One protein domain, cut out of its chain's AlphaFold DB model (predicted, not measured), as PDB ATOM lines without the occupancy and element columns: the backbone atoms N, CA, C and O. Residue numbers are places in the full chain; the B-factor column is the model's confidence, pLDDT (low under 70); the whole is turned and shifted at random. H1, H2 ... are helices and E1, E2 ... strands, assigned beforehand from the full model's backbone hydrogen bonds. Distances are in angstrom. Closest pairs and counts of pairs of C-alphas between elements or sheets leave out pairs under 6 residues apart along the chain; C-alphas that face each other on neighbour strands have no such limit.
ATOM      1  N   PRO A 388     257.842 239.404 134.855       87.25
ATOM      2  CA  PRO A 388     258.573 238.799 135.973       87.25
ATOM      3  C   PRO A 388     258.572 237.261 135.923       87.25
ATOM      4  O   PRO A 388     257.584 236.651 135.509       87.25
ATOM      5  N   VAL A 389     259.683 236.619 136.311       89.56
ATOM      6  CA  VAL A 389     259.880 235.154 136.192       89.56
ATOM      7  C   VAL A 389     258.807 234.368 136.947       89.56
ATOM      8  O   VAL A 389     258.198 233.460 136.388       89.56
ATOM      9  N   ASP A 390     258.539 234.748 138.194       87.44
ATOM     10  CA  ASP A 390     257.574 234.103 139.085       87.44
ATOM     11  C   ASP A 390     256.137 234.195 138.550       87.44
ATOM     12  O   ASP A 390     255.418 233.195 138.529       87.44
ATOM     13  N   LYS A 391     255.735 235.376 138.059       88.19
ATOM     14  CA  LYS A 391     254.398 235.612 137.496       88.19
ATOM     15  C   LYS A 391     254.175 234.831 136.213       88.19
ATOM     16  O   LYS A 391     253.123 234.219 136.052       88.19
ATOM     17  N   VAL A 392     255.171 234.832 135.330       88.50
ATOM     18  CA  VAL A 392     255.128 234.080 134.072       88.50
ATOM     19  C   VAL A 392     255.047 232.581 134.344       88.50
ATOM     20  O   VAL A 392     254.210 231.908 133.749       88.50
ATOM     21  N   ALA A 393     255.861 232.068 135.270       90.00
ATOM     22  CA  ALA A 393     255.861 230.650 135.610       90.00
ATOM     23  C   ALA A 393     254.508 230.181 136.165       90.00
ATOM     24  O   ALA A 393     253.982 229.171 135.707       90.00
ATOM     25  N   GLU A 394     253.911 230.918 137.106       88.44
ATOM     26  CA  GLU A 394     252.592 230.552 137.640       88.44
ATOM     27  C   GLU A 394     251.482 230.680 136.592       88.44
ATOM     28  O   GLU A 394     250.655 229.779 136.473       88.44
ATOM     29  N   MET A 395     251.477 231.758 135.800       88.00
ATOM     30  CA  MET A 395     250.465 231.975 134.763       88.00
ATOM     31  C   MET A 395     250.499 230.875 133.696       88.00
ATOM     32  O   MET A 395     249.454 230.299 133.393       88.00
ATOM     33  N   LEU A 396     251.682 230.528 133.181       86.38
ATOM     34  CA  LEU A 396     251.814 229.476 132.173       86.38
ATOM     35  C   LEU A 396     251.452 228.100 132.711       86.38
ATOM     36  O   LEU A 396     250.752 227.355 132.029       86.38
ATOM     37  N   CYS A 397     251.873 227.781 133.937       85.50
ATOM     38  CA  CYS A 397     251.453 226.553 134.599       85.50
ATOM     39  C   CYS A 397     249.926 226.489 134.721       85.50
ATOM     40  O   CYS A 397     249.334 225.482 134.353       85.50
ATOM     41  N   SER A 398     249.266 227.561 135.169       83.38
ATOM     42  CA  SER A 398     247.804 227.597 135.275       83.38
ATOM     43  C   SER A 398     247.094 227.428 133.928       83.38
ATOM     44  O   SER A 398     246.126 226.674 133.855       83.38
ATOM     45  N   VAL A 399     247.567 228.093 132.869       81.69
ATOM     46  CA  VAL A 399     246.971 227.990 131.526       81.69
ATOM     47  C   VAL A 399     247.148 226.583 130.957       81.69
ATOM     48  O   VAL A 399     246.175 225.980 130.513       81.69
ATOM     49  N   LEU A 400     248.365 226.035 130.995       77.56
ATOM     50  CA  LEU A 400     248.660 224.729 130.405       77.56
ATOM     51  C   LEU A 400     248.026 223.580 131.198       77.56
ATOM     52  O   LEU A 400     247.504 222.651 130.587       77.56
ATOM     53  N   THR A 401     247.962 223.674 132.531       69.88
ATOM     54  CA  THR A 401     247.201 222.708 133.338       69.88
ATOM     55  C   THR A 401     245.705 222.766 133.009       69.88
ATOM     56  O   THR A 401     245.096 221.718 132.823       69.88
ATOM     57  N   GLY A 402     245.120 223.958 132.837       70.62
ATOM     58  CA  GLY A 402     243.710 224.090 132.443       70.62
ATOM     59  C   GLY A 402     243.396 223.572 131.031       70.62
ATOM     60  O   GLY A 402     242.271 223.162 130.765       70.62
ATOM     61  N   LEU A 403     244.378 223.556 130.123       68.88
ATOM     62  CA  LEU A 403     244.248 222.942 128.792       68.88
ATOM     63  C   LEU A 403     244.397 221.413 128.827       68.88
ATOM     64  O   LEU A 403     243.866 220.727 127.957       68.88
ATOM     65  N   SER A 404     245.099 220.881 129.831       60.91
ATOM     66  CA  SER A 404     245.318 219.441 130.020       60.91
ATOM     67  C   SER A 404     244.137 218.703 130.668       60.91
ATOM     68  O   SER A 404     244.185 217.477 130.778       60.91
ATOM     69  N   ASP A 405     243.060 219.416 131.038       54.00
ATOM     70  CA  ASP A 405     241.826 218.905 131.665       54.00
ATOM     71  C   ASP A 405     240.953 218.042 130.720       54.00
ATOM     72  O   ASP A 405     239.722 218.087 130.720       54.00
ATOM     73  N   ASN A 406     241.579 217.134 129.971       50.19
ATOM     74  CA  ASN A 406     240.936 215.936 129.437       50.19
ATOM     75  C   ASN A 406     240.688 214.915 130.574       50.19
ATOM     76  O   ASN A 406     241.187 213.795 130.549       50.19
ATOM     77  N   GLY A 407     239.944 215.320 131.610       48.44
ATOM     78  CA  GLY A 407     239.075 214.488 132.458       48.44
ATOM     79  C   GLY A 407     239.589 213.244 133.209       48.44
ATOM     80  O   GLY A 407     238.766 212.628 133.882       48.44
ATOM     81  N   ALA A 408     240.858 212.820 133.142       48.28
ATOM     82  CA  ALA A 408     241.281 211.549 133.766       48.28
ATOM     83  C   ALA A 408     242.788 211.409 134.089       48.28
ATOM     84  O   ALA A 408     243.283 210.291 134.253       48.28
ATOM     85  N   GLY A 409     243.550 212.504 134.173       59.66
ATOM     86  CA  GLY A 409     244.976 212.443 134.525       59.66
ATOM     87  C   GLY A 409     245.203 212.107 136.005       59.66
ATOM     88  O   GLY A 409     244.561 212.681 136.881       59.66
ATOM     89  N   ASN A 410     246.127 211.191 136.317       69.69
ATOM     90  CA  ASN A 410     246.513 210.917 137.706       69.69
ATOM     91  C   ASN A 410     247.172 212.184 138.318       69.69
ATOM     92  O   ASN A 410     248.127 212.694 137.724       69.69
ATOM     93  N   PRO A 411     246.715 212.676 139.495       78.44
ATOM     94  CA  PRO A 411     247.206 213.907 140.130       78.44
ATOM     95  C   PRO A 411     248.729 214.002 140.275       78.44
ATOM     96  O   PRO A 411     249.292 215.096 140.254       78.44
ATOM     97  N   PHE A 412     249.407 212.858 140.396       78.50
ATOM     98  CA  PHE A 412     250.864 212.788 140.439       78.50
ATOM     99  C   PHE A 412     251.524 213.330 139.157       78.50
ATOM    100  O   PHE A 412     252.500 214.076 139.245       78.50
ATOM    101  N   PHE A 413     250.991 212.999 137.975       79.25
ATOM    102  CA  PHE A 413     251.537 213.471 136.696       79.25
ATOM    103  C   PHE A 413     251.273 214.960 136.499       79.25
ATOM    104  O   PHE A 413     252.194 215.682 136.148       79.25
ATOM    105  N   VAL A 414     250.080 215.445 136.853       80.56
ATOM    106  CA  VAL A 414     249.746 216.881 136.796       80.56
ATOM    107  C   VAL A 414     250.708 217.704 137.658       80.56
ATOM    108  O   VAL A 414     251.221 218.739 137.231       80.56
ATOM    109  N   GLN A 415     251.006 217.229 138.872       84.50
ATOM    110  CA  GLN A 415     251.961 217.898 139.755       84.50
ATOM    111  C   GLN A 415     253.400 217.825 139.221       84.50
ATOM    112  O   GLN A 415     254.151 218.796 139.354       84.50
ATOM    113  N   SER A 416     253.784 216.701 138.610       87.44
ATOM    114  CA  SER A 416     255.112 216.509 138.012       87.44
ATOM    115  C   SER A 416     255.314 217.412 136.793       87.44
ATOM    116  O   SER A 416     256.302 218.140 136.739       87.44
ATOM    117  N   GLU A 417     254.341 217.460 135.880       87.81
ATOM    118  CA  GLU A 417     254.306 218.353 134.716       87.81
ATOM    119  C   GLU A 417     254.366 219.821 135.133       87.81
ATOM    120  O   GLU A 417     255.175 220.582 134.602       87.81
ATOM    121  N   ARG A 418     253.584 220.220 136.144       89.12
ATOM    122  CA  ARG A 418     253.620 221.585 136.683       89.12
ATOM    123  C   ARG A 418     254.985 221.941 137.271       89.12
ATOM    124  O   ARG A 418     255.487 223.037 137.026       89.12
ATOM    125  N   SER A 419     255.572 221.047 138.067       91.00
ATOM    126  CA  SER A 419     256.896 221.261 138.667       91.00
ATOM    127  C   SER A 419     257.968 221.390 137.584       91.00
ATOM    128  O   SER A 419     258.737 222.350 137.579       91.00
ATOM    129  N   HIS A 420     257.956 220.480 136.613       93.62
ATOM    130  CA  HIS A 420     258.888 220.454 135.494       93.62
ATOM    131  C   HIS A 420     258.795 221.715 134.624       93.62
ATOM    132  O   HIS A 420     259.804 222.377 134.374       93.62
ATOM    133  N   LEU A 421     257.575 222.104 134.232       92.75
ATOM    134  CA  LEU A 421     257.298 223.328 133.478       92.75
ATOM    135  C   LEU A 421     257.796 224.570 134.202       92.75
ATOM    136  O   LEU A 421     258.433 225.427 133.590       92.75
ATOM    137  N   LYS A 422     257.545 224.649 135.511       94.00
ATOM    138  CA  LYS A 422     258.029 225.750 136.334       94.00
ATOM    139  C   LYS A 422     259.551 225.841 136.255       94.00
ATOM    140  O   LYS A 422     260.056 226.897 135.896       94.00
ATOM    141  N   GLN A 423     260.279 224.748 136.484       95.19
ATOM    142  CA  GLN A 423     261.748 224.758 136.418       95.19
ATOM    143  C   GLN A 423     262.274 225.161 135.034       95.19
ATOM    144  O   GLN A 423     263.198 225.967 134.937       95.19
ATOM    145  N   HIS A 424     261.626 224.702 133.964       95.00
ATOM    146  CA  HIS A 424     261.974 225.078 132.592       95.00
ATOM    147  C   HIS A 424     261.795 226.573 132.325       95.00
ATOM    148  O   HIS A 424     262.669 227.198 131.735       95.00
ATOM    149  N   ILE A 425     260.704 227.175 132.804       94.56
ATOM    150  CA  ILE A 425     260.476 228.621 132.669       94.56
ATOM    151  C   ILE A 425     261.508 229.415 133.478       94.56
ATOM    152  O   ILE A 425     261.997 230.443 133.007       94.56
ATOM    153  N   TYR A 426     261.856 228.948 134.681       95.19
ATOM    154  CA  TYR A 426     262.896 229.579 135.492       95.19
ATOM    155  C   TYR A 426     264.245 229.547 134.770       95.19
ATOM    156  O   TYR A 426     264.855 230.598 134.596       95.19
ATOM    157  N   LEU A 427     264.673 228.384 134.275       96.62
ATOM    158  CA  LEU A 427     265.919 228.265 133.523       96.62
ATOM    159  C   LEU A 427     265.906 229.135 132.258       96.62
ATOM    160  O   LEU A 427     266.825 229.926 132.046       96.62
ATOM    161  N   LEU A 428     264.829 229.068 131.471       95.50
ATOM    162  CA  LEU A 428     264.655 229.853 130.249       95.50
ATOM    163  C   LEU A 428     264.848 231.355 130.474       95.50
ATOM    164  O   LEU A 428     265.357 232.045 129.598       95.50
ATOM    165  N   LYS A 429     264.463 231.869 131.642       93.12
ATOM    166  CA  LYS A 429     264.539 233.301 131.942       93.12
ATOM    167  C   LYS A 429     265.755 233.720 132.761       93.12
ATOM    168  O   LYS A 429     266.062 234.906 132.790       93.12
ATOM    169  N   LEU A 430     266.402 232.789 133.460       93.50
ATOM    170  CA  LEU A 430     267.498 233.092 134.387       93.50
ATOM    171  C   LEU A 430     268.879 232.733 133.830       93.50
ATOM    172  O   LEU A 430     269.868 233.294 134.302       93.50
ATOM    173  N   HIS A 431     268.963 231.839 132.837       93.88
ATOM    174  CA  HIS A 431     270.243 231.413 132.259       93.88
ATOM    175  C   HIS A 431     271.010 232.555 131.576       93.88
ATOM    176  O   HIS A 431     272.236 232.565 131.591       93.88
ATOM    177  N   ASP A 432     270.302 233.527 130.995       91.81
ATOM    178  CA  ASP A 432     270.883 234.713 130.374       91.81
ATOM    179  C   ASP A 432     269.933 235.910 130.536       91.81
ATOM    180  O   ASP A 432     268.749 235.844 130.220       91.81
ATOM    181  N   SER A 433     270.467 237.026 131.031       84.88
ATOM    182  CA  SER A 433     269.725 238.266 131.280       84.88
ATOM    183  C   SER A 433     269.469 239.078 130.019       84.88
ATOM    184  O   SER A 433     268.576 239.920 130.024       84.88
ATOM    185  N   ASN A 434     270.252 238.857 128.961       87.88
ATOM    186  CA  ASN A 434     270.070 239.530 127.676       87.88
ATOM    187  C   ASN A 434     269.175 238.724 126.727       87.88
ATOM    188  O   ASN A 434     268.833 239.206 125.647       87.88
ATOM    189  N   PHE A 435     268.802 237.503 127.111       90.06
ATOM    190  CA  PHE A 435     268.006 236.621 126.280       90.06
ATOM    191  C   PHE A 435     266.518 236.956 126.370       90.06
ATOM    192  O   PHE A 435     265.893 236.894 127.431       90.06
ATOM    193  N   GLU A 436     265.917 237.279 125.227       87.62
ATOM    194  CA  GLU A 436     264.479 237.504 125.143       87.62
ATOM    195  C   GLU A 436     263.735 236.166 125.039       87.62
ATOM    196  O   GLU A 436     263.551 235.595 123.960       87.62
ATOM    197  N   ALA A 437     263.295 235.657 126.188       89.94
ATOM    198  CA  ALA A 437     262.514 234.431 126.263       89.94
ATOM    199  C   ALA A 437     261.180 234.545 125.494       89.94
ATOM    200  O   ALA A 437     260.423 235.507 125.656       89.94
ATOM    201  N   ARG A 438     260.878 233.520 124.690       89.50
ATOM    202  CA  ARG A 438     259.661 233.375 123.878       89.50
ATOM    203  C   ARG A 438     259.127 231.956 124.021       89.50
ATOM    204  O   ARG A 438     259.835 231.067 124.493       89.50
ATOM    205  N   PHE A 439     257.884 231.738 123.597       89.19
ATOM    206  CA  PHE A 439     257.274 230.414 123.680       89.19
ATOM    207  C   PHE A 439     257.984 229.366 122.821       89.19
ATOM    208  O   PHE A 439     258.120 228.225 123.247       89.19
ATOM    209  N   GLU A 440     258.492 229.754 121.650       89.69
ATOM    210  CA  GLU A 440     259.278 228.856 120.796       89.69
ATOM    211  C   GLU A 440     260.506 228.294 121.514       89.69
ATOM    212  O   GLU A 440     260.724 227.093 121.471       89.69
ATOM    213  N   HIS A 441     261.223 229.116 122.284       92.44
ATOM    214  CA  HIS A 441     262.392 228.666 123.039       92.44
ATOM    215  C   HIS A 441     262.015 227.651 124.126       92.44
ATOM    216  O   HIS A 441     262.773 226.730 124.406       92.44
ATOM    217  N   LEU A 442     260.826 227.789 124.727       92.44
ATOM    218  CA  LEU A 442     260.310 226.791 125.662       92.44
ATOM    219  C   LEU A 442     260.022 225.466 124.943       92.44
ATOM    220  O   LEU A 442     260.359 224.410 125.464       92.44
ATOM    221  N   ILE A 443     259.429 225.509 123.748       91.00
ATOM    222  CA  ILE A 443     259.194 224.311 122.928       91.00
ATOM    223  C   ILE A 443     260.526 223.652 122.539       91.00
ATOM    224  O   ILE A 443     260.648 222.430 122.631       91.00
ATOM    225  N   ASP A 444     261.531 224.444 122.162       92.88
ATOM    226  CA  ASP A 444     262.869 223.954 121.821       92.88
ATOM    227  C   ASP A 444     263.513 223.228 123.011       92.88
ATOM    228  O   ASP A 444     264.030 222.125 122.842       92.88
ATOM    229  N   MET A 445     263.389 223.770 124.230       94.75
ATOM    230  CA  MET A 445     263.858 223.104 125.455       94.75
ATOM    231  C   MET A 445     263.209 221.728 125.669       94.75
ATOM    232  O   MET A 445     263.888 220.779 126.046       94.75
ATOM    233  N   TYR A 446     261.905 221.586 125.408       92.12
ATOM    234  CA  TYR A 446     261.215 220.293 125.538       92.12
ATOM    235  C   TYR A 446     261.563 219.298 124.428       92.12
ATOM    236  O   TYR A 446     261.305 218.101 124.573       92.12
ATOM    237  N   ASN A 447     262.122 219.768 123.314       90.75
ATOM    238  CA  ASN A 447     262.515 218.921 122.194       90.75
ATOM    239  C   ASN A 447     264.013 218.591 122.171       90.75
ATOM    240  O   ASN A 447     264.392 217.644 121.481       90.75
ATOM    241  N   ASP A 448     264.836 219.296 122.950       93.50
ATOM    242  CA  ASP A 448     266.290 219.163 122.950       93.50
ATOM    243  C   ASP A 448     266.881 219.212 124.375       93.50
ATOM    244  O   ASP A 448     267.101 220.274 124.957       93.50
ATOM    245  N   ALA A 449     267.182 218.037 124.938       94.12
ATOM    246  CA  ALA A 449     267.754 217.928 126.280       94.12
ATOM    247  C   ALA A 449     269.205 218.441 126.375       94.12
ATOM    248  O   ALA A 449     269.625 218.900 127.439       94.12
ATOM    249  N   ASN A 450     269.966 218.398 125.276       94.62
ATOM    250  CA  ASN A 450     271.323 218.943 125.226       94.62
ATOM    251  C   ASN A 450     271.291 220.477 125.294       94.62
ATOM    252  O   ASN A 450     272.084 221.062 126.028       94.62
ATOM    253  N   LEU A 451     270.327 221.123 124.626       95.56
ATOM    254  CA  LEU A 451     270.093 222.566 124.748       95.56
ATOM    255  C   LEU A 451     269.793 222.974 126.198       95.56
ATOM    256  O   LEU A 451     270.372 223.936 126.701       95.56
ATOM    257  N   VAL A 452     268.911 222.238 126.882       96.38
ATOM    258  CA  VAL A 452     268.576 222.504 128.292       96.38
ATOM    259  C   VAL A 452     269.820 222.421 129.177       96.38
ATOM    260  O   VAL A 452     270.031 223.290 130.021       96.38
ATOM    261  N   PHE A 453     270.677 221.427 128.944       95.25
ATOM    262  CA  PHE A 453     271.937 221.278 129.666       95.25
ATOM    263  C   PHE A 453     272.911 222.437 129.398       95.25
ATOM    264  O   PHE A 453     273.473 222.995 130.337       95.25
ATOM    265  N   GLU A 454     273.066 222.877 128.145       94.62
ATOM    266  CA  GLU A 454     273.879 224.056 127.810       94.62
ATOM    267  C   GLU A 454     273.355 225.334 128.495       94.62
ATOM    268  O   GLU A 454     274.136 226.141 129.005       94.62
ATOM    269  N   MET A 455     272.033 225.525 128.548       96.38
ATOM    270  CA  MET A 455     271.413 226.647 129.268       96.38
ATOM    271  C   MET A 455     271.651 226.550 130.778       96.38
ATOM    272  O   MET A 455     271.907 227.561 131.431       96.38
ATOM    273  N   HIS A 456     271.588 225.346 131.342       96.56
ATOM    274  CA  HIS A 456     271.869 225.104 132.755       96.56
ATOM    275  C   HIS A 456     273.320 225.442 133.116       96.56
ATOM    276  O   HIS A 456     273.543 226.141 134.104       96.56
ATOM    277  N   LEU A 457     274.295 225.082 132.277       94.44
ATOM    278  CA  LEU A 457     275.691 225.494 132.473       94.44
ATOM    279  C   LEU A 457     275.841 227.024 132.507       94.44
ATOM    280  O   LEU A 457     276.493 227.554 133.406       94.44
ATOM    281  N   LYS A 458     275.162 227.748 131.607       95.25
ATOM    282  CA  LYS A 458     275.149 229.225 131.615       95.25
ATOM    283  C   LYS A 458     274.521 229.808 132.881       95.25
ATOM    284  O   LYS A 458     275.011 230.804 133.406       95.25
ATOM    285  N   LEU A 459     273.450 229.197 133.399       94.75
ATOM    286  CA  LEU A 459     272.866 229.596 134.684       94.75
ATOM    287  C   LEU A 459     273.891 229.440 135.817       94.75
ATOM    288  O   LEU A 459     274.016 230.334 136.655       94.75
ATOM    289  N   LYS A 460     274.633 228.329 135.821       94.00
ATOM    290  CA  LYS A 460     275.627 227.999 136.849       94.00
ATOM    291  C   LYS A 460     276.788 228.988 136.874       94.00
ATOM    292  O   LYS A 460     277.197 229.418 137.946       94.00
ATOM    293  N   GLU A 461     277.246 229.430 135.704       93.31
ATOM    294  CA  GLU A 461     278.273 230.476 135.569       93.31
ATOM    295  C   GLU A 461     277.852 231.825 136.180       93.31
ATOM    296  O   GLU A 461     278.704 232.631 136.554       93.31
ATOM    297  N   ARG A 462     276.544 232.080 136.311       91.25
ATOM    298  CA  ARG A 462     276.002 233.317 136.895       91.25
ATOM    299  C   ARG A 462     275.828 233.254 138.411       91.25
ATOM    300  O   ARG A 462     275.543 234.289 139.017       91.25
ATOM    301  N   LEU A 463     275.927 232.076 139.026       91.62
ATOM    302  CA  LEU A 463     275.755 231.936 140.468       91.62
ATOM    303  C   LEU A 463     276.985 232.490 141.206       91.62
ATOM    304  O   LEU A 463     278.111 232.089 140.911       91.62
ATOM    305  N   PRO A 464     276.807 233.393 142.188       90.44
ATOM    306  CA  PRO A 464     277.920 233.889 142.981       90.44
ATOM    307  C   PRO A 464     278.425 232.802 143.935       90.44
ATOM    308  O   PRO A 464     277.648 232.009 144.468       90.44
ATOM    309  N   ASN A 465     279.733 232.811 144.202       86.31
ATOM    310  CA  ASN A 465     280.379 231.825 145.076       86.31
ATOM    311  C   ASN A 465     279.845 231.855 146.522       86.31
ATOM    312  O   ASN A 465     279.789 230.809 147.166       86.31
ATOM    313  N   ASP A 466     279.449 233.029 147.031       90.00
ATOM    314  CA  ASP A 466     278.905 233.194 148.385       90.00
ATOM    315  C   ASP A 466     277.623 234.043 148.393       90.00
ATOM    316  O   ASP A 466     277.650 235.268 148.522       90.00
ATOM    317  N   ILE A 467     276.481 233.363 148.272       89.38
ATOM    318  CA  ILE A 467     275.143 233.976 148.279       89.38
ATOM    319  C   ILE A 467     274.808 234.604 149.645       89.38
ATOM    320  O   ILE A 467     274.074 235.589 149.704       89.38
ATOM    321  N   GLU A 468     275.325 234.063 150.753       88.81
ATOM    322  CA  GLU A 468     274.967 234.523 152.104       88.81
ATOM    323  C   GLU A 468     275.607 235.872 152.449       88.81
ATOM    324  O   GLU A 468     275.069 236.621 153.265       88.81
ATOM    325  N   SER A 469     276.705 236.217 151.771       88.19
ATOM    326  CA  SER A 469     277.373 237.516 151.894       88.19
ATOM    327  C   SER A 469     276.608 238.689 151.263       88.19
ATOM    328  O   SER A 469     276.933 239.846 151.541       88.19
ATOM    329  N   ILE A 470     275.585 238.425 150.439       91.25
ATOM    330  CA  ILE A 470     274.821 239.463 149.736       91.25
ATOM    331  C   ILE A 470     273.968 240.242 150.753       91.25
ATOM    332  O   ILE A 470     273.091 239.648 151.394       91.25
ATOM    333  N   PRO A 471     274.187 241.563 150.918       87.94
ATOM    334  CA  PRO A 471     273.519 242.350 151.952       87.94
ATOM    335  C   PRO A 471     272.033 242.562 151.645       87.94
ATOM    336  O   PRO A 471     271.198 242.442 152.549       87.94
ATOM    337  N   ASP A 472     271.693 242.829 150.380       94.50
ATOM    338  CA  ASP A 472     270.309 243.027 149.964       94.50
ATOM    339  C   ASP A 472     269.515 241.719 150.068       94.50
ATOM    340  O   ASP A 472     269.909 240.661 149.574       94.50
ATOM    341  N   ARG A 473     268.383 241.780 150.774       90.56
ATOM    342  CA  ARG A 473     267.573 240.595 151.061       90.56
ATOM    343  C   ARG A 473     266.925 240.035 149.799       90.56
ATOM    344  O   ARG A 473     266.816 238.816 149.677       90.56
ATOM    345  N   ASP A 474     266.449 240.901 148.915       89.94
ATOM    346  CA  ASP A 474     265.662 240.486 147.762       89.94
ATOM    347  C   ASP A 474     266.590 239.956 146.655       89.94
ATOM    348  O   ASP A 474     266.295 238.921 146.056       89.94
ATOM    349  N   GLU A 475     267.776 240.548 146.494       90.38
ATOM    350  CA  GLU A 475     268.874 240.031 145.671       90.38
ATOM    351  C   GLU A 475     269.384 238.676 146.186       90.38
ATOM    352  O   GLU A 475     269.492 237.712 145.425       90.38
ATOM    353  N   ARG A 476     269.607 238.538 147.499       92.62
ATOM    354  CA  ARG A 476     269.977 237.249 148.103       92.62
ATOM    355  C   ARG A 476     268.915 236.176 147.853       92.62
ATOM    356  O   ARG A 476     269.244 235.040 147.515       92.62
ATOM    357  N   ASN A 477     267.635 236.520 148.000       91.44
ATOM    358  CA  ASN A 477     266.532 235.601 147.711       91.44
ATOM    359  C   ASN A 477     266.491 235.205 146.228       91.44
ATOM    360  O   ASN A 477     266.266 234.034 145.929       91.44
ATOM    361  N   HIS A 478     266.749 236.142 145.312       90.56
ATOM    362  CA  HIS A 478     266.843 235.863 143.880       90.56
ATOM    363  C   HIS A 478     267.907 234.798 143.575       90.56
ATOM    364  O   HIS A 478     267.593 233.782 142.951       90.56
ATOM    365  N   PHE A 479     269.129 234.956 144.094       93.00
ATOM    366  CA  PHE A 479     270.199 233.973 143.885       93.00
ATOM    367  C   PHE A 479     269.949 232.638 144.597       93.00
ATOM    368  O   PHE A 479     270.300 231.589 144.061       93.00
ATOM    369  N   ARG A 480     269.284 232.631 145.762       92.62
ATOM    370  CA  ARG A 480     268.842 231.377 146.404       92.62
ATOM    371  C   ARG A 480     267.851 230.606 145.535       92.62
ATOM    372  O   ARG A 480     267.951 229.387 145.447       92.62
ATOM    373  N   ILE A 481     266.922 231.301 144.880       91.44
ATOM    374  CA  ILE A 481     265.987 230.674 143.942       91.44
ATOM    375  C   ILE A 481     266.742 230.135 142.722       91.44
ATOM    376  O   ILE A 481     266.525 228.989 142.345       91.44
ATOM    377  N   MET A 482     267.675 230.905 142.147       93.50
ATOM    378  CA  MET A 482     268.525 230.418 141.049       93.50
ATOM    379  C   MET A 482     269.310 229.159 141.439       93.50
ATOM    380  O   MET A 482     269.380 228.224 140.649       93.50
ATOM    381  N   LYS A 483     269.852 229.103 142.661       94.56
ATOM    382  CA  LYS A 483     270.570 227.926 143.166       94.56
ATOM    383  C   LYS A 483     269.665 226.697 143.285       94.56
ATOM    384  O   LYS A 483     270.076 225.608 142.914       94.56
ATOM    385  N   GLN A 484     268.421 226.860 143.737       94.06
ATOM    386  CA  GLN A 484     267.454 225.753 143.765       94.06
ATOM    387  C   GLN A 484     267.125 225.230 142.360       94.06
ATOM    388  O   GLN A 484     266.909 224.032 142.186       94.06
ATOM    389  N   VAL A 485     267.077 226.120 141.363       94.88
ATOM    390  CA  VAL A 485     266.891 225.740 139.956       94.88
ATOM    391  C   VAL A 485     268.111 224.949 139.467       94.88
ATOM    392  O   VAL A 485     267.937 223.866 138.917       94.88
ATOM    393  N   ASP A 486     269.331 225.430 139.728       96.00
ATOM    394  CA  ASP A 486     270.589 224.730 139.408       96.00
ATOM    395  C   ASP A 486     270.649 223.317 140.017       96.00
ATOM    396  O   ASP A 486     270.831 222.342 139.289       96.00
ATOM    397  N   GLU A 487     270.388 223.190 141.321       95.69
ATOM    398  CA  GLU A 487     270.354 221.901 142.030       95.69
ATOM    399  C   GLU A 487     269.311 220.940 141.435       95.69
ATOM    400  O   GLU A 487     269.529 219.728 141.370       95.69
ATOM    401  N   TRP A 488     268.171 221.464 140.976       96.25
ATOM    402  CA  TRP A 488     267.148 220.650 140.329       96.25
ATOM    403  C   TRP A 488     267.620 220.124 138.967       96.25
ATOM    404  O   TRP A 488     267.421 218.942 138.678       96.25
ATOM    405  N   PHE A 489     268.258 220.952 138.135       96.31
ATOM    406  CA  PHE A 489     268.748 220.515 136.822       96.31
ATOM    407  C   PHE A 489     269.943 219.555 136.931       96.31
ATOM    408  O   PHE A 489     269.950 218.558 136.208       96.31
ATOM    409  N   ASP A 490     270.850 219.743 137.904       94.25
ATOM    410  CA  ASP A 490     271.955 218.808 138.209       94.25
ATOM    411  C   ASP A 490     271.452 217.368 138.451       94.25
ATOM    412  O   ASP A 490     272.105 216.381 138.100       94.25
ATOM    413  N   LEU A 491     270.270 217.224 139.060       93.62
ATOM    414  CA  LEU A 491     269.692 215.920 139.383       93.62
ATOM    415  C   LEU A 491     268.950 215.275 138.208       93.62
ATOM    416  O   LEU A 491     268.926 214.037 138.126       93.62
ATOM    417  N   ASN A 492     268.330 216.078 137.339       93.88
ATOM    418  CA  ASN A 492     267.369 215.602 136.341       93.88
ATOM    419  C   ASN A 492     267.938 215.517 134.917       93.88
ATOM    420  O   ASN A 492     267.570 214.579 134.215       93.88
ATOM    421  N   TYR A 493     268.858 216.401 134.515       94.75
ATOM    422  CA  TYR A 493     269.481 216.397 133.184       94.75
ATOM    423  C   TYR A 493     270.909 215.867 133.273       94.75
ATOM    424  O   TYR A 493     271.833 216.585 133.644       94.75
ATOM    425  N   VAL A 494     271.096 214.583 132.955       92.38
ATOM    426  CA  VAL A 494     272.384 213.895 133.142       92.38
ATOM    427  C   VAL A 494     272.881 213.239 131.855       92.38
ATOM    428  O   VAL A 494     272.061 212.888 131.003       92.38
ATOM    429  N   PRO A 495     274.200 213.010 131.709       91.00
ATOM    430  CA  PRO A 495     274.730 212.207 130.615       91.00
ATOM    431  C   PRO A 495     274.138 210.794 130.602       91.00
ATOM    432  O   PRO A 495     274.015 210.142 131.642       91.00
ATOM    433  N   GLU A 496     273.791 210.311 129.415       88.62
ATOM    434  CA  GLU A 496     273.362 208.939 129.184       88.62
ATOM    435  C   GLU A 496     274.539 207.989 129.421       88.62
ATOM    436  O   GLU A 496     275.643 208.193 128.917       88.62
ATOM    437  N   ILE A 497     274.297 206.932 130.194       87.06
ATOM    438  CA  ILE A 497     275.306 205.938 130.556       87.06
ATOM    439  C   ILE A 497     274.929 204.610 129.896       87.06
ATOM    440  O   ILE A 497     273.845 204.073 130.141       87.06
ATOM    441  N   SER A 498     275.833 204.061 129.087       77.25
ATOM    442  CA  SER A 498     275.649 202.762 128.433       77.25
ATOM    443  C   SER A 498     275.582 201.624 129.467       77.25
ATOM    444  O   SER A 498     276.418 201.519 130.351       77.25
ATOM    445  N   GLY A 499     274.571 200.751 129.408       66.12
ATOM    446  CA  GLY A 499     274.541 199.521 130.223       66.12
ATOM    447  C   GLY A 499     273.785 199.556 131.562       66.12
ATOM    448  O   GLY A 499     273.763 198.536 132.237       66.12
ATOM    449  N   GLY A 500     273.104 200.651 131.923       56.09
ATOM    450  CA  GLY A 500     272.095 200.674 132.996       56.09
ATOM    451  C   GLY A 500     272.614 200.457 134.432       56.09
ATOM    452  O   GLY A 500     272.933 199.349 134.843       56.09
ATOM    453  N   ARG A 501     272.561 201.524 135.246       54.22
ATOM    454  CA  ARG A 501     272.944 201.601 136.678       54.22
ATOM    455  C   ARG A 501     274.437 201.367 136.978       54.22
ATOM    456  O   ARG A 501     274.843 200.322 137.467       54.22
ATOM    457  N   GLY A 502     275.212 202.449 136.850       56.06
ATOM    458  CA  GLY A 502     276.301 202.753 137.793       56.06
ATOM    459  C   GLY A 502     277.726 202.337 137.420       56.06
ATOM    460  O   GLY A 502     278.611 202.532 138.245       56.06
ATOM    461  N   GLY A 503     277.969 201.813 136.216       61.16
ATOM    462  CA  GLY A 503     279.324 201.420 135.789       61.16
ATOM    463  C   GLY A 503     279.593 201.501 134.285       61.16
ATOM    464  O   GLY A 503     280.523 200.867 133.805       61.16
ATOM    465  N   GLY A 504     278.755 202.222 133.543       70.00
ATOM    466  CA  GLY A 504     278.850 202.331 132.091       70.00
ATOM    467  C   GLY A 504     279.658 203.520 131.594       70.00
ATOM    468  O   GLY A 504     279.865 204.488 132.325       70.00
ATOM    469  N   GLU A 505     280.045 203.479 130.322       80.31
ATOM    470  CA  GLU A 505     280.654 204.624 129.643       80.31
ATOM    471  C   GLU A 505     279.584 205.634 129.216       80.31
ATOM    472  O   GLU A 505     278.464 205.257 128.844       80.31
ATOM    473  N   VAL A 506     279.938 206.920 129.274       85.56
ATOM    474  CA  VAL A 506     279.086 208.014 128.799       85.56
ATOM    475  C   VAL A 506     278.879 207.873 127.294       85.56
ATOM    476  O   VAL A 506     279.837 207.705 126.541       85.56
ATOM    477  N   VAL A 507     277.627 207.945 126.856       88.56
ATOM    478  CA  VAL A 507     277.267 207.901 125.439       88.56
ATOM    479  C   VAL A 507     277.474 209.286 124.837       88.56
ATOM    480  O   VAL A 507     276.968 210.278 125.362       88.56
ATOM    481  N   TYR A 508     278.195 209.357 123.723       89.50
ATOM    482  CA  TYR A 508     278.438 210.595 122.982       89.50
ATOM    483  C   TYR A 508     277.641 210.610 121.679       89.50
ATOM    484  O   TYR A 508     277.396 209.565 121.073       89.50
ATOM    485  N   HIS A 509     277.257 211.802 121.228       86.38
ATOM    486  CA  HIS A 509     276.647 211.981 119.912       86.38
ATOM    487  C   HIS A 509     277.653 211.649 118.808       86.38
ATOM    488  O   HIS A 509     278.725 212.255 118.721       86.38
ATOM    489  N   THR A 510     277.293 210.703 117.943       85.19
ATOM    490  CA  THR A 510     278.123 210.244 116.818       85.19
ATOM    491  C   THR A 510     277.900 211.043 115.535       85.19
ATOM    492  O   THR A 510     278.684 210.915 114.600       85.19
ATOM    493  N   GLU A 511     276.861 211.881 115.482       81.00
ATOM    494  CA  GLU A 511     276.496 212.731 114.343       81.00
ATOM    495  C   GLU A 511     275.619 213.922 114.790       81.00
ATOM    496  O   GLU A 511     275.117 213.948 115.913       81.00
ATOM    497  N   GLY A 512     275.428 214.921 113.920       87.38
ATOM    498  CA  GLY A 512     274.534 216.064 114.164       87.38
ATOM    499  C   GLY A 512     275.158 217.253 114.916       87.38
ATOM    500  O   GLY A 512     276.374 217.367 115.045       87.38
ATOM    501  N   LYS A 513     274.299 218.172 115.391       89.56
ATOM    502  CA  LYS A 513     274.676 219.459 116.024       89.56
ATOM    503  C   LYS A 513     275.599 219.297 117.240       89.56
ATOM    504  O   LYS A 513     276.448 220.151 117.468       89.56
ATOM    505  N   TYR A 514     275.433 218.217 117.998       90.38
ATOM    506  CA  TYR A 514     276.140 217.970 119.257       90.38
ATOM    507  C   TYR A 514     277.276 216.950 119.119       90.38
ATOM    508  O   TYR A 514     277.667 216.346 120.113       90.38
ATOM    509  N   TYR A 515     277.794 216.722 117.907       90.38
ATOM    510  CA  TYR A 515     278.861 215.748 117.658       90.38
ATOM    511  C   TYR A 515     280.009 215.855 118.676       90.38
ATOM    512  O   TYR A 515     280.558 216.935 118.902       90.38
ATOM    513  N   GLY A 516     280.370 214.725 119.289       86.81
ATOM    514  CA  GLY A 516     281.435 214.655 120.294       86.81
ATOM    515  C   GLY A 516     281.054 215.170 121.688       86.81
ATOM    516  O   GLY A 516     281.878 215.093 122.597       86.81
ATOM    517  N   GLN A 517     279.827 215.653 121.896       89.94
ATOM    518  CA  GLN A 517     279.295 215.986 123.218       89.94
ATOM    519  C   GLN A 517     278.556 214.788 123.841       89.94
ATOM    520  O   GLN A 517     278.037 213.938 123.105       89.94
ATOM    521  N   PRO A 518     278.481 214.701 125.184       90.44
ATOM    522  CA  PRO A 518     277.686 213.677 125.846       90.44
ATOM    523  C   PRO A 518     276.206 213.827 125.484       90.44
ATOM    524  O   PRO A 518     275.659 214.932 125.440       90.44
ATOM    525  N   LYS A 519     275.541 212.703 125.241       91.38
ATOM    526  CA  LYS A 519     274.097 212.668 125.039       91.38
ATOM    527  C   LYS A 519     273.409 212.859 126.383       91.38
ATOM    528  O   LYS A 519     273.674 212.106 127.314       91.38
ATOM    529  N   ILE A 520     272.564 213.879 126.498       93.75
ATOM    530  CA  ILE A 520     271.874 214.203 127.750       93.75
ATOM    531  C   ILE A 520     270.484 213.572 127.755       93.75
ATOM    532  O   ILE A 520     269.786 213.582 126.740       93.75
ATOM    533  N   ILE A 521     270.080 213.038 128.907       92.38
ATOM    534  CA  ILE A 521     268.734 212.519 129.154       92.38
ATOM    535  C   ILE A 521     268.046 213.314 130.262       92.38
ATOM    536  O   ILE A 521     268.665 213.650 131.274       92.38
ATOM    537  N   ASP A 522     266.750 213.560 130.081       93.75
ATOM    538  CA  ASP A 522     265.863 214.042 131.136       93.75
ATOM    539  C   ASP A 522     265.291 212.842 131.908       93.75
ATOM    540  O   ASP A 522     264.526 212.033 131.376       93.75
ATOM    541  N   LYS A 523     265.644 212.719 133.190       91.88
ATOM    542  CA  LYS A 523     265.133 211.648 134.059       91.88
ATOM    543  C   LYS A 523     263.625 211.733 134.307       91.88
ATOM    544  O   LYS A 523     263.046 210.733 134.733       91.88
ATOM    545  N   GLN A 524     263.002 212.891 134.089       90.06
ATOM    546  CA  GLN A 524     261.568 213.106 134.281       90.06
ATOM    547  C   GLN A 524     260.752 212.921 132.998       90.06
ATOM    548  O   GLN A 524     259.524 212.981 133.069       90.06
ATOM    549  N   GLU A 525     261.385 212.628 131.855       87.31
ATOM    550  CA  GLU A 525     260.738 212.618 130.534       87.31
ATOM    551  C   GLU A 525     259.460 211.763 130.506       87.31
ATOM    552  O   GLU A 525     258.442 212.144 129.925       87.31
ATOM    553  N   THR A 526     259.472 210.604 131.172       84.19
ATOM    554  CA  THR A 526     258.321 209.691 131.250       84.19
ATOM    555  C   THR A 526     257.124 210.282 131.990       84.19
ATOM    556  O   THR A 526     255.990 209.920 131.676       84.19
ATOM    557  N   PHE A 527     257.354 211.184 132.943       84.44
ATOM    558  CA  PHE A 527     256.320 211.825 133.756       84.44
ATOM    559  C   PHE A 527     255.770 213.108 133.130       84.44
ATOM    560  O   PHE A 527     254.773 213.623 133.627       84.44
ATOM    561  N   VAL A 528     256.383 213.604 132.047       86.62
ATOM    562  CA  VAL A 528     256.012 214.877 131.399       86.62
ATOM    563  C   VAL A 528     255.642 214.742 129.923       86.62
ATOM    564  O   VAL A 528     255.550 215.732 129.192       86.62
ATOM    565  N   ARG A 529     255.396 213.510 129.463       84.88
ATOM    566  CA  ARG A 529     254.992 213.234 128.075       84.88
ATOM    567  C   ARG A 529     253.708 213.963 127.674       84.88
ATOM    568  O   ARG A 529     253.615 214.396 126.531       84.88
ATOM    569  N   GLY A 530     252.739 214.091 128.585       83.00
ATOM    570  CA  GLY A 530     251.478 214.788 128.317       83.00
ATOM    571  C   GLY A 530     251.724 216.257 127.997       83.00
ATOM    572  O   GLY A 530     251.374 216.719 126.913       83.00
ATOM    573  N   LEU A 531     252.443 216.945 128.882       86.00
ATOM    574  CA  LEU A 531     252.870 218.327 128.690       86.00
ATOM    575  C   LEU A 531     253.655 218.529 127.386       86.00
ATOM    576  O   LEU A 531     253.356 219.458 126.634       86.00
ATOM    577  N   ARG A 532     254.633 217.662 127.089       87.56
ATOM    578  CA  ARG A 532     255.417 217.746 125.845       87.56
ATOM    579  C   ARG A 532     254.526 217.631 124.608       87.56
ATOM    580  O   ARG A 532     254.693 218.409 123.671       87.56
ATOM    581  N   ASN A 533     253.565 216.708 124.618       86.44
ATOM    582  CA  ASN A 533     252.601 216.562 123.529       86.44
ATOM    583  C   ASN A 533     251.742 217.822 123.379       86.44
ATOM    584  O   ASN A 533     251.656 218.353 122.280       86.44
ATOM    585  N   THR A 534     251.200 218.368 124.472       85.81
ATOM    586  CA  THR A 534     250.405 219.606 124.435       85.81
ATOM    587  C   THR A 534     251.196 220.789 123.871       85.81
ATOM    588  O   THR A 534     250.686 221.525 123.028       85.81
ATOM    589  N   LEU A 535     252.450 220.977 124.297       87.50
ATOM    590  CA  LEU A 535     253.312 222.039 123.768       87.50
ATOM    591  C   LEU A 535     253.585 221.851 122.271       87.50
ATOM    592  O   LEU A 535     253.499 222.813 121.501       87.50
ATOM    593  N   ASN A 536     253.857 220.615 121.848       85.94
ATOM    594  CA  ASN A 536     254.086 220.290 120.446       85.94
ATOM    595  C   ASN A 536     252.826 220.494 119.593       85.94
ATOM    596  O   ASN A 536     252.933 221.104 118.530       85.94
ATOM    597  N   ASP A 537     251.646 220.101 120.074       85.62
ATOM    598  CA  ASP A 537     250.362 220.293 119.385       85.62
ATOM    599  C   ASP A 537     250.061 221.781 119.159       85.62
ATOM    600  O   ASP A 537     249.719 222.193 118.046       85.62
ATOM    601  N   ILE A 538     250.270 222.622 120.182       84.62
ATOM    602  CA  ILE A 538     250.134 224.083 120.054       84.62
ATOM    603  C   ILE A 538     251.129 224.621 119.016       84.62
ATOM    604  O   ILE A 538     250.773 225.459 118.184       84.62
ATOM    605  N   SER A 539     252.376 224.140 119.048       83.56
ATOM    606  CA  SER A 539     253.444 224.599 118.153       83.56
ATOM    607  C   SER A 539     253.264 224.172 116.692       83.56
ATOM    608  O   SER A 539     253.753 224.860 115.790       83.56
ATOM    609  N   ALA A 540     252.583 223.043 116.466       87.31
ATOM    610  CA  ALA A 540     252.354 222.456 115.154       87.31
ATOM    611  C   ALA A 540     251.234 223.176 114.394       87.31
ATOM    612  O   ALA A 540     251.227 223.170 113.163       87.31
ATOM    613  N   GLN A 541     250.306 223.832 115.100       89.31
ATOM    614  CA  GLN A 541     249.225 224.590 114.482       89.31
ATOM    615  C   GLN A 541     249.730 225.950 113.956       89.31
ATOM    616  O   GLN A 541     250.026 226.840 114.759       89.31
ATOM    617  N   PRO A 542     249.757 226.193 112.626       89.62
ATOM    618  CA  PRO A 542     250.383 227.393 112.059       89.62
ATOM    619  C   PRO A 542     249.771 228.708 112.557       89.62
ATOM    620  O   PRO A 542     250.486 229.684 112.779       89.62
ATOM    621  N   LEU A 543     248.450 228.726 112.766       89.56
ATOM    622  CA  LEU A 543     247.717 229.902 113.243       89.56
ATOM    623  C   LEU A 543     248.066 230.250 114.699       89.56
ATOM    624  O   LEU A 543     248.229 231.422 115.027       89.56
ATOM    625  N   LEU A 544     248.224 229.243 115.567       87.38
ATOM    626  CA  LEU A 544     248.645 229.462 116.955       87.38
ATOM    627  C   LEU A 544     250.116 229.857 117.012       87.38
ATOM    628  O   LEU A 544     250.459 230.820 117.692       87.38
ATOM    629  N   ARG A 545     250.972 229.185 116.235       87.69
ATOM    630  CA  ARG A 545     252.395 229.526 116.134       87.69
ATOM    631  C   ARG A 545     252.601 230.986 115.724       87.69
ATOM    632  O   ARG A 545     253.442 231.663 116.308       87.69
ATOM    633  N   ARG A 546     251.801 231.496 114.780       87.62
ATOM    634  CA  ARG A 546     251.840 232.902 114.343       87.62
ATOM    635  C   ARG A 546     251.596 233.884 115.491       87.62
ATOM    636  O   ARG A 546     252.312 234.872 115.623       87.62
ATOM    637  N   VAL A 547     250.613 233.603 116.342       88.75
ATOM    638  CA  VAL A 547     250.253 234.499 117.449       88.75
ATOM    639  C   VAL A 547     251.164 234.313 118.664       88.75
ATOM    640  O   VAL A 547     251.428 235.284 119.361       88.75
ATOM    641  N   LEU A 548     251.657 233.102 118.934       87.81
ATOM    642  CA  LEU A 548     252.334 232.777 120.196       87.81
ATOM    643  C   LEU A 548     253.869 232.748 120.123       87.81
ATOM    644  O   LEU A 548     254.521 232.901 121.155       87.81
ATOM    645  N   CYS A 549     254.458 232.543 118.940       84.81
ATOM    646  CA  CYS A 549     255.913 232.399 118.793       84.81
ATOM    647  C   CYS A 549     256.614 233.632 118.204       84.81
ATOM    648  O   CYS A 549     257.835 233.724 118.298       84.81
ATOM    649  N   GLY A 550     255.879 234.576 117.609       78.38
ATOM    650  CA  GLY A 550     256.476 235.789 117.051       78.38
ATOM    651  C   GLY A 550     256.913 236.808 118.116       78.38
ATOM    652  O   GLY A 550     256.501 236.725 119.280       78.38
ATOM    653  N   PRO A 551     257.758 237.786 117.739       77.25
ATOM    654  CA  PRO A 551     258.110 238.899 118.615       77.25
ATOM    655  C   PRO A 551     256.858 239.711 118.968       77.25
ATOM    656  O   PRO A 551     255.952 239.875 118.151       77.25
ATOM    657  N   SER A 552     256.794 240.215 120.199       79.38
ATOM    658  CA  SER A 552     255.611 240.910 120.704       79.38
ATOM    659  C   SER A 552     255.988 242.186 121.437       79.38
ATOM    660  O   SER A 552     256.635 242.144 122.485       79.38
ATOM    661  N   ASP A 553     255.486 243.310 120.936       72.81
ATOM    662  CA  ASP A 553     255.530 244.604 121.623       72.81
ATOM    663  C   ASP A 553     254.424 244.747 122.679       72.81
ATOM    664  O   ASP A 553     254.377 245.737 123.416       72.81
ATOM    665  N   PHE A 554     253.533 243.755 122.774       74.25
ATOM    666  CA  PHE A 554     252.454 243.748 123.744       74.25
ATOM    667  C   PHE A 554     252.999 243.493 125.148       74.25
ATOM    668  O   PHE A 554     253.636 242.481 125.436       74.25
ATOM    669  N   ASP A 555     252.714 244.433 126.039       69.56
ATOM    670  CA  ASP A 555     253.114 244.377 127.437       69.56
ATOM    671  C   ASP A 555     251.856 244.282 128.304       69.56
ATOM    672  O   ASP A 555     251.108 245.257 128.447       69.56
ATOM    673  N   PHE A 556     251.621 243.094 128.867       66.94
ATOM    674  CA  PHE A 556     250.491 242.831 129.758       66.94
ATOM    675  C   PHE A 556     250.484 243.760 130.974       66.94
ATOM    676  O   PHE A 556     249.411 244.164 131.417       66.94
ATOM    677  N   GLU A 557     251.647 244.156 131.498       63.88
ATOM    678  CA  GLU A 557     251.690 245.081 132.629       63.88
ATOM    679  C   GLU A 557     251.258 246.486 132.222       63.88
ATOM    680  O   GLU A 557     250.561 247.152 132.984       63.88
ATOM    681  N   LYS A 558     251.609 246.945 131.017       65.81
ATOM    682  CA  LYS A 558     251.126 248.244 130.520       65.81
ATOM    683  C   LYS A 558     249.625 248.246 130.239       65.81
ATOM    684  O   LYS A 558     248.991 249.276 130.433       65.81
ATOM    685  N   HIS A 559     249.069 247.121 129.790       60.25
ATOM    686  CA  HIS A 559     247.668 247.038 129.358       60.25
ATOM    687  C   HIS A 559     246.683 246.671 130.478       60.25
ATOM    688  O   HIS A 559     245.514 247.033 130.382       60.25
TER     689      HIS A 559
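AT A GLANCE: This is residues 388 to 559 of the 562 residues of an uncharacterized protein of Bacillus thuringiensis serovar guiyangiensis (UniProt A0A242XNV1). The picture is a cluster of crossed helices round H2, with H1 side by side with it in a helical hairpin, the hairpin of H4 and H5 crossing its far end, and H3 packed on it too, with H6 packed on H3. A tiny hairpin of two strands, E1 and E2, lies by H4 at the end of H5; its long loop, residues 496 to 519, reaches away at one end of the longest axis, while H7 and then the short H8 make a tail at the other. The printed part has 172 residues, with eight named helices and two named strands in the order H1 H2 H3 H4 H5 E1 E2 H6 H7 H8; the sheet, E1 - E2, is antiparallel and the class is mostly helix. The whole is compact, with a radius of gyration of the C-alphas of 17.6 A, and spans 54 by 47 by 34 A.

IN THESE COORDINATES: Find C-alpha 389 at (259.880, 235.154, 136.192); from there H1, residues 389 to 403, runs 21.2 A. H2, residues 411 to 430, runs 28.5 A and ends at C-alpha 430, (267.498, 233.092, 134.387). Next come H3, residues 439 to 447, 12.7 A long, and H4, residues 449 to 461, 18.8 A long. Look then for H5, residues 473 to 492, 29.0 A long, which is followed at once by strand E1, residues 493 to 495. Strand E2 is residues 520 to 522. H6, residues 529 to 540, is 16.1 A long, and H7, residues 542 to 548, is 10.0 A long. H8, residues 556 to 559, ends at C-alpha 559, (247.668, 247.038, 129.358).

HOW THE PARTS SIT: Begin at H2, the hub, which touches four helices. H1 touches it, closest at the C-alphas of Ala 393 and Lys 422, 5.4 A; this hairpin runs opposite ways at a steep tilt of 36 degrees, only just past shallow. With residues 424 to 428 alone H2 touches H3, closest at the C-alphas of Leu 428 and Leu 442, 7.0 A, at a steep tilt of 62 degrees. With residues 427 to 430 alone it touches H4, closest at the C-alphas of Leu 430 and Leu 459, 6.4 A, at a steep tilt of 54 degrees. With residues 423 to 430 alone it touches H5, closest at the C-alphas of Gln 423 and Val 485, 6.3 A, at a steep tilt of 60 degrees. H4 and H5 touch as a hairpin, closest at the C-alphas of Lys 460 and Asp 486, 6.5 A, at 35.3 degrees, only just steep. H3 touches H6, closest at the C-alphas of Tyr 446 and Arg 532, 6.3 A. H6 and H7 only just touch, with 3 pairs of C-alphas within 8 A, and only at the corner, closest at those of Ser 539 and Arg 545, 5.4 A. H7 and H8 are apart. In the hairpin of E1 and E2, look for N 494 and O 521 at 3.1 A and N 521 and O 494 at 2.9 A, both within hydrogen-bond range. The closest C-alphas of H4 and E2 are those of Asn 450 and Ile 520, 5.4 A. In H1 to H7 every O i to N i+4 pair is within hydrogen-bond range; H8 is too short for such a pair.

THE WHOLE: The two C-alphas farthest apart are those of Gly 503 and His 559, 55.9 A. The printed part has no cut. The links H4 to H5, 11 residues, and E1 to E2, 24 residues, are long. The mean pLDDT of the printed part is 86.0; look for values under 70 at residue 401, residues 403 to 410, residues 499 to 503 and residues 555 to 559.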